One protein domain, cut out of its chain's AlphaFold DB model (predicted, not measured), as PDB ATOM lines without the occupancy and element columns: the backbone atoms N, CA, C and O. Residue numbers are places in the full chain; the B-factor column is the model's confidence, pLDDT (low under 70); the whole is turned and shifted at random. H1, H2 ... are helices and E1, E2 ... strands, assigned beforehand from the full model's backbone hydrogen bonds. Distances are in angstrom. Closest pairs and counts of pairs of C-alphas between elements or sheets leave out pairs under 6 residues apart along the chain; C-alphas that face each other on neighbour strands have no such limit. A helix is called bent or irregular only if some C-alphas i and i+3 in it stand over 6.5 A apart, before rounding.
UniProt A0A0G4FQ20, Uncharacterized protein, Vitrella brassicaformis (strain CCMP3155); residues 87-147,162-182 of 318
ATOM      1  N   TRP A  87     105.247 170.944 205.120       95.44
ATOM      2  CA  TRP A  87     104.826 170.151 203.959       95.44
ATOM      3  C   TRP A  87     105.652 168.879 203.737       95.44
ATOM      4  O   TRP A  87     105.296 168.085 202.867       95.44
ATOM      5  N   GLY A  88     106.723 168.657 204.507       95.12
ATOM      6  CA  GLY A  88     107.651 167.537 204.304       95.12
ATOM      7  C   GLY A  88     106.962 166.181 204.305       95.12
ATOM      8  O   GLY A  88     107.048 165.447 203.322       95.12
ATOM      9  N   GLU A  89     106.188 165.903 205.352       95.19
ATOM     10  CA  GLU A  89     105.416 164.661 205.483       95.19
ATOM     11  C   GLU A  89     104.444 164.456 204.318       95.19
ATOM     12  O   GLU A  89     104.286 163.342 203.828       95.19
ATOM     13  N   LEU A  90     103.811 165.532 203.834       96.06
ATOM     14  CA  LEU A  90     102.872 165.451 202.718       96.06
ATOM     15  C   LEU A  90     103.584 165.126 201.404       96.06
ATOM     16  O   LEU A  90     103.048 164.374 200.596       96.06
ATOM     17  N   PHE A  91     104.774 165.677 201.167       95.94
ATOM     18  CA  PHE A  91     105.549 165.351 199.972       95.94
ATOM     19  C   PHE A  91     106.070 163.923 199.998       95.94
ATOM     20  O   PHE A  91     105.990 163.247 198.972       95.94
ATOM     21  N   VAL A  92     106.561 163.458 201.151       96.00
ATOM     22  CA  VAL A  92     106.937 162.051 201.330       96.00
ATOM     23  C   VAL A  92     105.721 161.179 201.050       96.00
ATOM     24  O   VAL A  92     105.782 160.349 200.152       96.00
ATOM     25  N   TYR A  93     104.583 161.467 201.682       96.50
ATOM     26  CA  TYR A  93     103.339 160.734 201.466       96.50
ATOM     27  C   TYR A  93     102.887 160.730 200.003       96.50
ATOM     28  O   TYR A  93     102.572 159.678 199.450       96.50
ATOM     29  N   ALA A  94     102.912 161.880 199.329       95.44
ATOM     30  CA  ALA A  94     102.546 161.987 197.921       95.44
ATOM     31  C   ALA A  94     103.499 161.209 197.002       95.44
ATOM     32  O   ALA A  94     103.046 160.645 196.004       95.44
ATOM     33  N   LYS A  95     104.793 161.141 197.341       95.06
ATOM     34  CA  LYS A  95     105.769 160.294 196.645       95.06
ATOM     35  C   LYS A  95     105.470 158.816 196.877       95.06
ATOM     36  O   LYS A  95     105.395 158.065 195.910       95.06
ATOM     37  N   THR A  96     105.240 158.402 198.122       94.62
ATOM     38  CA  THR A  96     104.920 157.007 198.463       94.62
ATOM     39  C   THR A  96     103.605 156.555 197.811       94.62
ATOM     40  O   THR A  96     103.476 155.407 197.403       94.62
ATOM     41  N   CYS A  97     102.653 157.472 197.616       93.50
ATOM     42  CA  CYS A  97     101.411 157.230 196.872       93.50
ATOM     43  C   CYS A  97     101.580 157.229 195.339       93.50
ATOM     44  O   CYS A  97     100.595 157.035 194.626       93.50
ATOM     45  N   GLY A  98     102.776 157.513 194.809       92.44
ATOM     46  CA  GLY A  98     103.043 157.615 193.369       92.44
ATOM     47  C   GLY A  98     102.458 158.860 192.687       92.44
ATOM     48  O   GLY A  98     102.434 158.940 191.460       92.44
ATOM     49  N   VAL A  99     101.973 159.843 193.453       92.19
ATOM     50  CA  VAL A  99     101.443 161.115 192.921       92.19
ATOM     51  C   VAL A  99     102.581 162.064 192.549       92.19
ATOM     52  O   VAL A  99     102.486 162.802 191.567       92.19
ATOM     53  N   VAL A 100     103.659 162.031 193.331       93.81
ATOM     54  CA  VAL A 100     104.922 162.719 193.055       93.81
ATOM     55  C   VAL A 100     105.937 161.687 192.580       93.81
ATOM     56  O   VAL A 100     106.188 160.704 193.266       93.81
ATOM     57  N   GLU A 101     106.554 161.926 191.426       92.62
ATOM     58  CA  GLU A 101     107.526 160.997 190.838       92.62
ATOM     59  C   GLU A 101     108.829 160.919 191.650       92.62
ATOM     60  O   GLU A 101     109.354 159.839 191.911       92.62
ATOM     61  N   ALA A 102     109.353 162.070 192.081       94.81
ATOM     62  CA  ALA A 102     110.632 162.142 192.769       94.81
ATOM     63  C   ALA A 102     110.683 163.278 193.794       94.81
ATOM     64  O   ALA A 102     110.048 164.320 193.637       94.81
ATOM     65  N   LEU A 103     111.515 163.074 194.817       95.56
ATOM     66  CA  LEU A 103     111.949 164.108 195.752       95.56
ATOM     67  C   LEU A 103     113.476 164.249 195.682       95.56
ATOM     68  O   LEU A 103     114.149 163.226 195.517       95.56
ATOM     69  N   PRO A 104     114.023 165.473 195.802       96.81
ATOM     70  CA  PRO A 104     113.311 166.739 196.019       96.81
ATOM     71  C   PRO A 104     112.524 167.234 194.789       96.81
ATOM     72  O   PRO A 104     112.946 167.030 193.647       96.81
ATOM     73  N   LEU A 105     111.404 167.926 195.025       95.12
ATOM     74  CA  LEU A 105     110.607 168.612 194.005       95.12
ATOM     75  C   LEU A 105     111.437 169.699 193.335       95.12
ATOM     76  O   LEU A 105     112.027 170.552 193.995       95.12
ATOM     77  N   ARG A 106     111.467 169.686 192.007       94.94
ATOM     78  CA  ARG A 106     112.326 170.560 191.213       94.94
ATOM     79  C   ARG A 106     111.587 171.844 190.829       94.94
ATOM     80  O   ARG A 106     110.899 171.880 189.817       94.94
ATOM     81  N   LEU A 107     111.761 172.901 191.621       93.69
ATOM     82  CA  LEU A 107     111.187 174.227 191.374       93.69
ATOM     83  C   LEU A 107     111.826 174.867 190.138       93.69
ATOM     84  O   LEU A 107     113.035 175.087 190.120       93.69
ATOM     85  N   GLY A 108     111.033 175.178 189.114       91.81
ATOM     86  CA  GLY A 108     111.528 175.756 187.863       91.81
ATOM     87  C   GLY A 108     110.558 176.750 187.230       91.81
ATOM     88  O   GLY A 108     109.896 177.529 187.908       91.81
ATOM     89  N   GLU A 109     110.456 176.732 185.900       90.00
ATOM     90  CA  GLU A 109     109.571 177.649 185.157       90.00
ATOM     91  C   GLU A 109     108.079 177.428 185.436       90.00
ATOM     92  O   GLU A 109     107.279 178.339 185.217       90.00
ATOM     93  N   GLU A 110     107.736 176.241 185.935       88.56
ATOM     94  CA  GLU A 110     106.382 175.782 186.263       88.56
ATOM     95  C   GLU A 110     105.832 176.409 187.557       88.56
ATOM     96  O   GLU A 110     104.638 176.288 187.835       88.56
ATOM     97  N   VAL A 111     106.673 177.096 188.342       87.38
ATOM     98  CA  VAL A 111     106.218 177.883 189.495       87.38
ATOM     99  C   VAL A 111     105.277 178.994 189.019       87.38
ATOM    100  O   VAL A 111     105.558 179.692 188.033       87.38
ATOM    101  N   GLU A 112     104.157 179.140 189.732       84.00
ATOM    102  CA  GLU A 112     103.063 180.060 189.407       84.00
ATOM    103  C   GLU A 112     103.591 181.492 189.193       84.00
ATOM    104  O   GLU A 112     104.308 182.034 190.035       84.00
ATOM    105  N   ASP A 113     103.250 182.125 188.062       87.62
ATOM    106  CA  ASP A 113     103.628 183.522 187.802       87.62
ATOM    107  C   ASP A 113     102.625 184.465 188.479       87.62
ATOM    108  O   ASP A 113     101.680 184.945 187.858       87.62
ATOM    109  N   VAL A 114     102.809 184.680 189.783       88.88
ATOM    110  CA  VAL A 114     101.956 185.554 190.603       88.88
ATOM    111  C   VAL A 114     102.630 186.906 190.801       88.88
ATOM    112  O   VAL A 114     103.828 186.984 191.099       88.88
ATOM    113  N   HIS A 115     101.860 187.988 190.681       92.94
ATOM    114  CA  HIS A 115     102.329 189.314 191.068       92.94
ATOM    115  C   HIS A 115     102.620 189.372 192.570       92.94
ATOM    116  O   HIS A 115     101.859 188.849 193.378       92.94
ATOM    117  N   LYS A 116     103.693 190.076 192.952       94.94
ATOM    118  CA  LYS A 116     104.117 190.230 194.355       94.94
ATOM    119  C   LYS A 116     102.958 190.620 195.284       94.94
ATOM    120  O   LYS A 116     102.715 189.937 196.267       94.94
ATOM    121  N   ALA A 117     102.198 191.657 194.927       94.75
ATOM    122  CA  ALA A 117     101.085 192.138 195.747       94.75
ATOM    123  C   ALA A 117      99.971 191.092 195.933       94.75
ATOM    124  O   ALA A 117      99.372 191.018 197.002       94.75
ATOM    125  N   ASP A 118      99.701 190.276 194.912       93.19
ATOM    126  CA  ASP A 118      98.702 189.211 195.006       93.19
ATOM    127  C   ASP A 118      99.221 188.039 195.834       93.19
ATOM    128  O   ASP A 118      98.461 187.448 196.594       93.19
ATOM    129  N   PHE A 119     100.514 187.720 195.725       94.44
ATOM    130  CA  PHE A 119     101.161 186.713 196.559       94.44
ATOM    131  C   PHE A 119     101.126 187.115 198.036       94.44
ATOM    132  O   PHE A 119     100.684 186.328 198.865       94.44
ATOM    133  N   ASP A 120     101.489 188.355 198.366       95.62
ATOM    134  CA  ASP A 120     101.550 188.843 199.750       95.62
ATOM    135  C   ASP A 120     100.172 188.860 200.432       95.62
ATOM    136  O   ASP A 120     100.063 188.620 201.633       95.62
ATOM    137  N   ARG A 121      99.103 189.088 199.658       92.88
ATOM    138  CA  ARG A 121      97.711 189.055 200.137       92.88
ATOM    139  C   ARG A 121      97.172 187.644 200.374       92.88
ATOM    140  O   ARG A 121      96.136 187.502 201.022       92.88
ATOM    141  N   ARG A 122      97.811 186.606 199.825       91.44
ATOM    142  CA  ARG A 122      97.375 185.218 200.029       91.44
ATOM    143  C   ARG A 122      97.659 184.789 201.473       91.44
ATOM    144  O   ARG A 122      98.705 185.156 202.007       91.44
ATOM    145  N   PRO A 123      96.794 183.961 202.083       91.56
ATOM    146  CA  PRO A 123      97.126 183.230 203.302       91.56
ATOM    147  C   PRO A 123      98.417 182.422 203.140       91.56
ATOM    148  O   PRO A 123      98.774 182.027 202.029       91.56
ATOM    149  N   GLU A 124      99.096 182.135 204.247       94.69
ATOM    150  CA  GLU A 124     100.379 181.427 204.241       94.69
ATOM    151  C   GLU A 124     100.309 180.098 203.473       94.69
ATOM    152  O   GLU A 124     101.099 179.860 202.561       94.69
ATOM    153  N   SER A 125      99.291 179.280 203.739       91.75
ATOM    154  CA  SER A 125      99.141 177.976 203.091       91.75
ATOM    155  C   SER A 125      98.929 178.054 201.568       91.75
ATOM    156  O   SER A 125      99.386 177.192 200.814       91.75
ATOM    157  N   MET A 126      98.315 179.139 201.087       91.62
ATOM    158  CA  MET A 126      98.168 179.442 199.661       91.62
ATOM    159  C   MET A 126      99.490 179.900 199.036       91.62
ATOM    160  O   MET A 126      99.798 179.514 197.908       91.62
ATOM    161  N   ARG A 127     100.283 180.706 199.760       94.81
ATOM    162  CA  ARG A 127     101.630 181.116 199.327       94.81
ATOM    163  C   ARG A 127     102.557 179.910 199.191       94.81
ATOM    164  O   ARG A 127     103.287 179.812 198.208       94.81
ATOM    165  N   GLN A 128     102.474 178.970 200.132       94.94
ATOM    166  CA  GLN A 128     103.194 177.697 200.077       94.94
ATOM    167  C   GLN A 128     102.773 176.903 198.842       94.94
ATOM    168  O   GLN A 128     103.627 176.560 198.027       94.94
ATOM    169  N   LEU A 129     101.465 176.695 198.635       92.56
ATOM    170  CA  LEU A 129     100.980 175.933 197.483       92.56
ATOM    171  C   LEU A 129     101.435 176.529 196.142       92.56
ATOM    172  O   LEU A 129     101.755 175.767 195.233       92.56
ATOM    173  N   SER A 130     101.531 177.854 196.002       92.75
ATOM    174  CA  SER A 130     102.015 178.494 194.767       92.75
ATOM    175  C   SER A 130     103.407 178.045 194.320       92.75
ATOM    176  O   SER A 130     103.710 178.103 193.127       92.75
ATOM    177  N   LEU A 131     104.253 177.572 195.240       93.44
ATOM    178  CA  LEU A 131     105.580 177.057 194.905       93.44
ATOM    179  C   LEU A 131     105.519 175.692 194.205       93.44
ATOM    180  O   LEU A 131     106.316 175.431 193.311       93.44
ATOM    181  N   PHE A 132     104.582 174.820 194.577       92.69
ATOM    182  CA  PHE A 132     104.579 173.406 194.166       92.69
ATOM    183  C   PHE A 132     103.222 172.902 193.648       92.69
ATOM    184  O   PHE A 132     103.025 171.697 193.461       92.69
ATOM    185  N   SER A 133     102.288 173.809 193.352       89.56
ATOM    186  CA  SER A 133     100.977 173.496 192.771       89.56
ATOM    187  C   SER A 133     101.104 172.678 191.484       89.56
ATOM    188  O   SER A 133     100.395 171.691 191.309       89.56
ATOM    189  N   HIS A 134     102.062 173.010 190.619       85.69
ATOM    190  CA  HIS A 134     102.318 172.300 189.363       85.69
ATOM    191  C   HIS A 134     102.614 170.801 189.547       85.69
ATOM    192  O   HIS A 134     102.201 169.997 188.710       85.69
ATOM    193  N   VAL A 135     103.270 170.408 190.646       86.44
ATOM    194  CA  VAL A 135     103.588 168.998 190.923       86.44
ATOM    195  C   VAL A 135     102.374 168.268 191.476       86.44
ATOM    196  O   VAL A 135     102.023 167.188 191.006       86.44
ATOM    197  N   LEU A 136     101.694 168.870 192.453       84.00
ATOM    198  CA  LEU A 136     100.535 168.246 193.091       84.00
ATOM    199  C   LEU A 136      99.314 168.200 192.151       84.00
ATOM    200  O   LEU A 136      98.337 167.492 192.416       84.00
ATOM    201  N   LYS A 137      99.387 168.912 191.014       70.50
ATOM    202  CA  LYS A 137      98.377 168.973 189.949       70.50
ATOM    203  C   LYS A 137      96.961 169.129 190.524       70.50
ATOM    204  O   LYS A 137      96.101 168.286 190.215       70.50
ATOM    205  N   PRO A 138      96.682 170.134 191.376       59.94
ATOM    206  CA  PRO A 138      95.305 170.452 191.709       59.94
ATOM    207  C   PRO A 138      94.589 170.690 190.370       59.94
ATOM    208  O   PRO A 138      95.153 171.317 189.473       59.94
ATOM    209  N   ARG A 139      93.416 170.080 190.141       53.88
ATOM    210  CA  ARG A 139      92.678 170.333 188.887       53.88
ATOM    211  C   ARG A 139      92.490 171.846 188.728       53.88
ATOM    212  O   ARG A 139      92.425 172.560 189.727       53.88
ATOM    213  N   SER A 140      92.268 172.304 187.498       50.41
ATOM    214  CA  SER A 140      91.720 173.639 187.196       50.41
ATOM    215  C   SER A 140      90.446 173.982 188.001       50.41
ATOM    216  O   SER A 140      90.057 175.140 188.077       50.41
ATOM    217  N   GLU A 141      89.827 172.983 188.641       49.75
ATOM    218  CA  GLU A 141      88.670 173.061 189.537       49.75
ATOM    219  C   GLU A 141      88.998 173.396 191.005       49.75
ATOM    220  O   GLU A 141      88.082 173.720 191.760       49.75
ATOM    221  N   MET A 142      90.268 173.378 191.442       54.25
ATOM    222  CA  MET A 142      90.669 174.012 192.712       54.25
ATOM    223  C   MET A 142      90.730 175.529 192.526       54.25
ATOM    224  O   MET A 142      91.731 176.187 192.803       54.25
ATOM    225  N   LEU A 143      89.625 176.100 192.052       55.41
ATOM    226  CA  LEU A 143      89.327 177.501 192.270       55.41
ATOM    227  C   LEU A 143      89.099 177.632 193.769       55.41
ATOM    228  O   LEU A 143      88.002 177.390 194.275       55.41
ATOM    229  N   LEU A 144      90.176 177.957 194.474       57.19
ATOM    230  CA  LEU A 144      90.179 178.276 195.892       57.19
ATOM    231  C   LEU A 144      89.431 179.597 196.040       57.19
ATOM    232  O   LEU A 144      90.005 180.681 196.100       57.19
ATOM    233  N   THR A 145      88.107 179.513 195.969       55.34
ATOM    234  CA  THR A 145      87.247 180.668 196.144       55.34
ATOM    235  C   THR A 145      87.144 180.917 197.634       55.34
ATOM    236  O   THR A 145      86.648 180.077 198.384       55.34
ATOM    237  N   HIS A 146      87.600 182.092 198.061       55.41
ATOM    238  CA  HIS A 146      87.356 182.622 199.397       55.41
ATOM    239  C   HIS A 146      85.876 183.029 199.511       55.41
ATOM    240  O   HIS A 146      85.529 184.196 199.694       55.41
ATOM    241  N   LYS A 147      84.955 182.086 199.290       56.16
ATOM    242  CA  LYS A 147      83.543 182.315 199.576       56.16
ATOM    243  C   LYS A 147      83.370 182.228 201.082       56.16
ATOM    244  O   LYS A 147      83.901 181.313 201.705       56.16
ATOM    245  N   ASN A 162      95.885 179.095 207.612       85.06
ATOM    246  CA  ASN A 162      95.357 177.993 206.818       85.06
ATOM    247  C   ASN A 162      93.822 178.028 206.844       85.06
ATOM    248  O   ASN A 162      93.198 177.190 207.494       85.06
ATOM    249  N   PRO A 163      93.206 179.030 206.193       86.31
ATOM    250  CA  PRO A 163      91.768 179.200 206.267       86.31
ATOM    251  C   PRO A 163      91.050 178.030 205.585       86.31
ATOM    252  O   PRO A 163      91.592 177.462 204.630       86.31
ATOM    253  N   PRO A 164      89.809 177.726 206.001       88.12
ATOM    254  CA  PRO A 164      88.973 176.753 205.319       88.12
ATOM    255  C   PRO A 164      88.853 177.043 203.827       88.12
ATOM    256  O   PRO A 164      88.703 178.194 203.405       88.12
ATOM    257  N   VAL A 165      88.885 175.986 203.021       88.00
ATOM    258  CA  VAL A 165      88.808 176.097 201.562       88.00
ATOM    259  C   VAL A 165      87.653 175.281 201.016       88.00
ATOM    260  O   VAL A 165      87.310 174.220 201.532       88.00
ATOM    261  N   ARG A 166      87.064 175.760 199.924       87.56
ATOM    262  CA  ARG A 166      86.060 175.016 199.168       87.56
ATOM    263  C   ARG A 166      86.659 174.535 197.853       87.56
ATOM    264  O   ARG A 166      87.171 175.344 197.083       87.56
ATOM    265  N   VAL A 167      86.533 173.239 197.576       86.06
ATOM    266  CA  VAL A 167      86.903 172.624 196.292       86.06
ATOM    267  C   VAL A 167      85.677 171.902 195.741       86.06
ATOM    268  O   VAL A 167      85.223 170.900 196.294       86.06
ATOM    269  N   GLY A 168      85.095 172.442 194.667       86.69
ATOM    270  CA  GLY A 168      83.828 171.954 194.120       86.69
ATOM    271  C   GLY A 168      82.671 172.087 195.120       86.69
ATOM    272  O   GLY A 168      82.282 173.197 195.503       86.69
ATOM    273  N   VAL A 169      82.104 170.954 195.538       87.12
ATOM    274  CA  VAL A 169      81.012 170.874 196.531       87.12
ATOM    275  C   VAL A 169      81.506 170.541 197.947       87.12
ATOM    276  O   VAL A 169      80.698 170.416 198.859       87.12
ATOM    277  N   HIS A 170      82.819 170.403 198.140       89.00
ATOM    278  CA  HIS A 170      83.417 169.979 199.403       89.00
ATOM    279  C   HIS A 170      84.099 171.142 200.113       89.00
ATOM    280  O   HIS A 170      84.785 171.945 199.476       89.00
ATOM    281  N   TYR A 171      83.924 171.202 201.429       90.56
ATOM    282  CA  TYR A 171      84.620 172.129 202.315       90.56
ATOM    283  C   TYR A 171      85.724 171.389 203.059       90.56
ATOM    284  O   TYR A 171      85.504 170.264 203.491       90.56
ATOM    285  N   TYR A 172      86.882 172.013 203.222       91.81
ATOM    286  CA  TYR A 172      88.030 171.460 203.935       91.81
ATOM    287  C   TYR A 172      88.475 172.424 205.030       91.81
ATOM    288  O   TYR A 172      88.322 173.636 204.862       91.81
ATOM    289  N   LEU A 173      89.065 171.899 206.113       89.81
ATOM    290  CA  LEU A 173      89.613 172.734 207.198       89.81
ATOM    291  C   LEU A 173      90.718 173.668 206.718       89.81
ATOM    292  O   LEU A 173      90.827 174.789 207.202       89.81
ATOM    293  N   GLY A 174      91.474 173.238 205.714       90.94
ATOM    294  CA  GLY A 174      92.354 174.110 204.969       90.94
ATOM    295  C   GLY A 174      92.887 173.458 203.708       90.94
ATOM    296  O   GLY A 174      92.447 172.393 203.268       90.94
ATOM    297  N   ILE A 175      93.853 174.127 203.089       91.38
ATOM    298  CA  ILE A 175      94.392 173.693 201.801       91.38
ATOM    299  C   ILE A 175      95.162 172.378 201.916       91.38
ATOM    300  O   ILE A 175      95.133 171.568 200.994       91.38
ATOM    301  N   ARG A 176      95.822 172.151 203.058       92.44
ATOM    302  CA  ARG A 176      96.583 170.927 203.313       92.44
ATOM    303  C   ARG A 176      95.658 169.711 203.300       92.44
ATOM    304  O   ARG A 176      95.957 168.762 202.584       92.44
ATOM    305  N   ASP A 177      94.510 169.780 203.974       93.69
ATOM    306  CA  ASP A 177      93.487 168.728 203.951       93.69
ATOM    307  C   ASP A 177      93.005 168.433 202.528       93.69
ATOM    308  O   ASP A 177      92.950 167.272 202.120       93.69
ATOM    309  N   ALA A 178      92.706 169.475 201.748       93.25
ATOM    310  CA  ALA A 178      92.268 169.317 200.361       93.25
ATOM    311  C   ALA A 178      93.320 168.597 199.502       93.25
ATOM    312  O   ALA A 178      92.984 167.767 198.654       93.25
ATOM    313  N   ILE A 179      94.604 168.885 199.727       93.69
ATOM    314  CA  ILE A 179      95.703 168.214 199.034       93.69
ATOM    315  C   ILE A 179      95.870 166.765 199.508       93.69
ATOM    316  O   ILE A 179      96.066 165.894 198.664       93.69
ATOM    317  N   VAL A 180      95.771 166.482 200.810       95.56
ATOM    318  CA  VAL A 180      95.843 165.111 201.352       95.56
ATOM    319  C   VAL A 180      94.751 164.227 200.747       95.56
ATOM    320  O   VAL A 180      95.068 163.176 200.187       95.56
ATOM    321  N   ASP A 181      93.492 164.683 200.776       94.88
ATOM    322  CA  ASP A 181      92.357 163.974 200.160       94.88
ATOM    323  C   ASP A 181      92.616 163.742 198.667       94.88
ATOM    324  O   ASP A 181      92.375 162.662 198.129       94.88
ATOM    325  N   ARG A 182      93.206 164.730 197.985       91.62
ATOM    326  CA  ARG A 182      93.520 164.603 196.565       91.62
ATOM    327  C   ARG A 182      94.622 163.590 196.273       91.62
ATOM    328  O   ARG A 182      94.526 162.871 195.275       91.62
TER     329      ARG A 182
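AT A GLANCE: This is residues 87 to 147 and 162 to 182 of the 318 residues of an uncharacterized protein of Vitrella brassicaformis (strain CCMP3155) (UniProt A0A0G4FQ20). A two-stranded hairpin, E2 and E3, is beside the short helix H4, which packs on the longest helix, H3, near the middle; H1 completes a loose triangle of helices with H3 and H4. From H1 the chain swings in an arc through E1, past one side of H3, to H2 at the far end, and then folds back into H3. The printed part has 82 residues with four named helices and three named strands, in the order H1 E1 H2 H3 E2 E3 H4; its sheet, in the order E2 - E3, is antiparallel, and the class is mostly helix. It is compact and rounded, with a radius of gyration of the C-alphas of 12.7 A and spans of 34 by 29 by 21 A.

IN THESE COORDINATES: Find C-alpha 165 at (88.808, 176.097, 201.562), where strand E2 begins, residues 165 to 167; E3 follows with residues 170 to 172. Next comes H4, residues 175 to 182, 10.5 A long, ending at C-alpha 182 at (93.520, 164.603, 196.565). H3, residues 124 to 136, runs 17.3 A and is irregular: C-alphas 131 and 134 are 8.0 A apart. Go back to C-alpha 87 at (104.826, 170.151, 203.959) for H1, residues 87 to 96, 14.2 A. E1 is residues 105 to 107, and H2, residues 116 to 121, is 8.7 A long.

HOW THE PARTS SIT: Look first at the hairpin of E2 and E3, antiparallel at 150 degrees, where N 165 and O 172 are 3.0 A apart and N 172 and O 165 2.8 A, within hydrogen-bond range. The closest C-alphas of E2 and H4 are those of Val 165 and Ile 175, 6.1 A apart. H4 and H3 touch at a shallow tilt of 27 degrees, the same way; their closest C-alphas, of Ser 125 and Ile 175, are 6.5 A apart. H1 and H4 are close but not clearly touching, the same way at 8 degrees, a shallow tilt, with the C-alphas of Leu 90 and Val 180 closest at 7.2 A. H1 and H3 are near each other, with 8 pairs of C-alphas within 10 A. E1 pairs with no named strand; its C-alpha 107 is 7.2 A from C-alpha 131 of H3, their closest pair. H2 and H3 are close but not clearly touching, opposite ways at a steep tilt of 62 degrees, with the C-alphas of Phe 119 and Arg 127 closest at 6.3 A. H2 and H4 are apart. In H1, H2 and H4 every O i to N i+4 pair is within hydrogen-bond range; in H3, 5 of 9 are.

THE WHOLE: The two C-alphas farthest apart, those of Thr 96 and Ala 117, are 35.4 A from each other. Residues 148 to 161 are not printed, and C-alphas 147 and 162 are 14.5 A apart across this cut, within the link from H3 to E2. Of the links printed whole, none is long. The mean pLDDT of the printed part is 87.2; look to residues 138 to 147, before the cut, for values under 70.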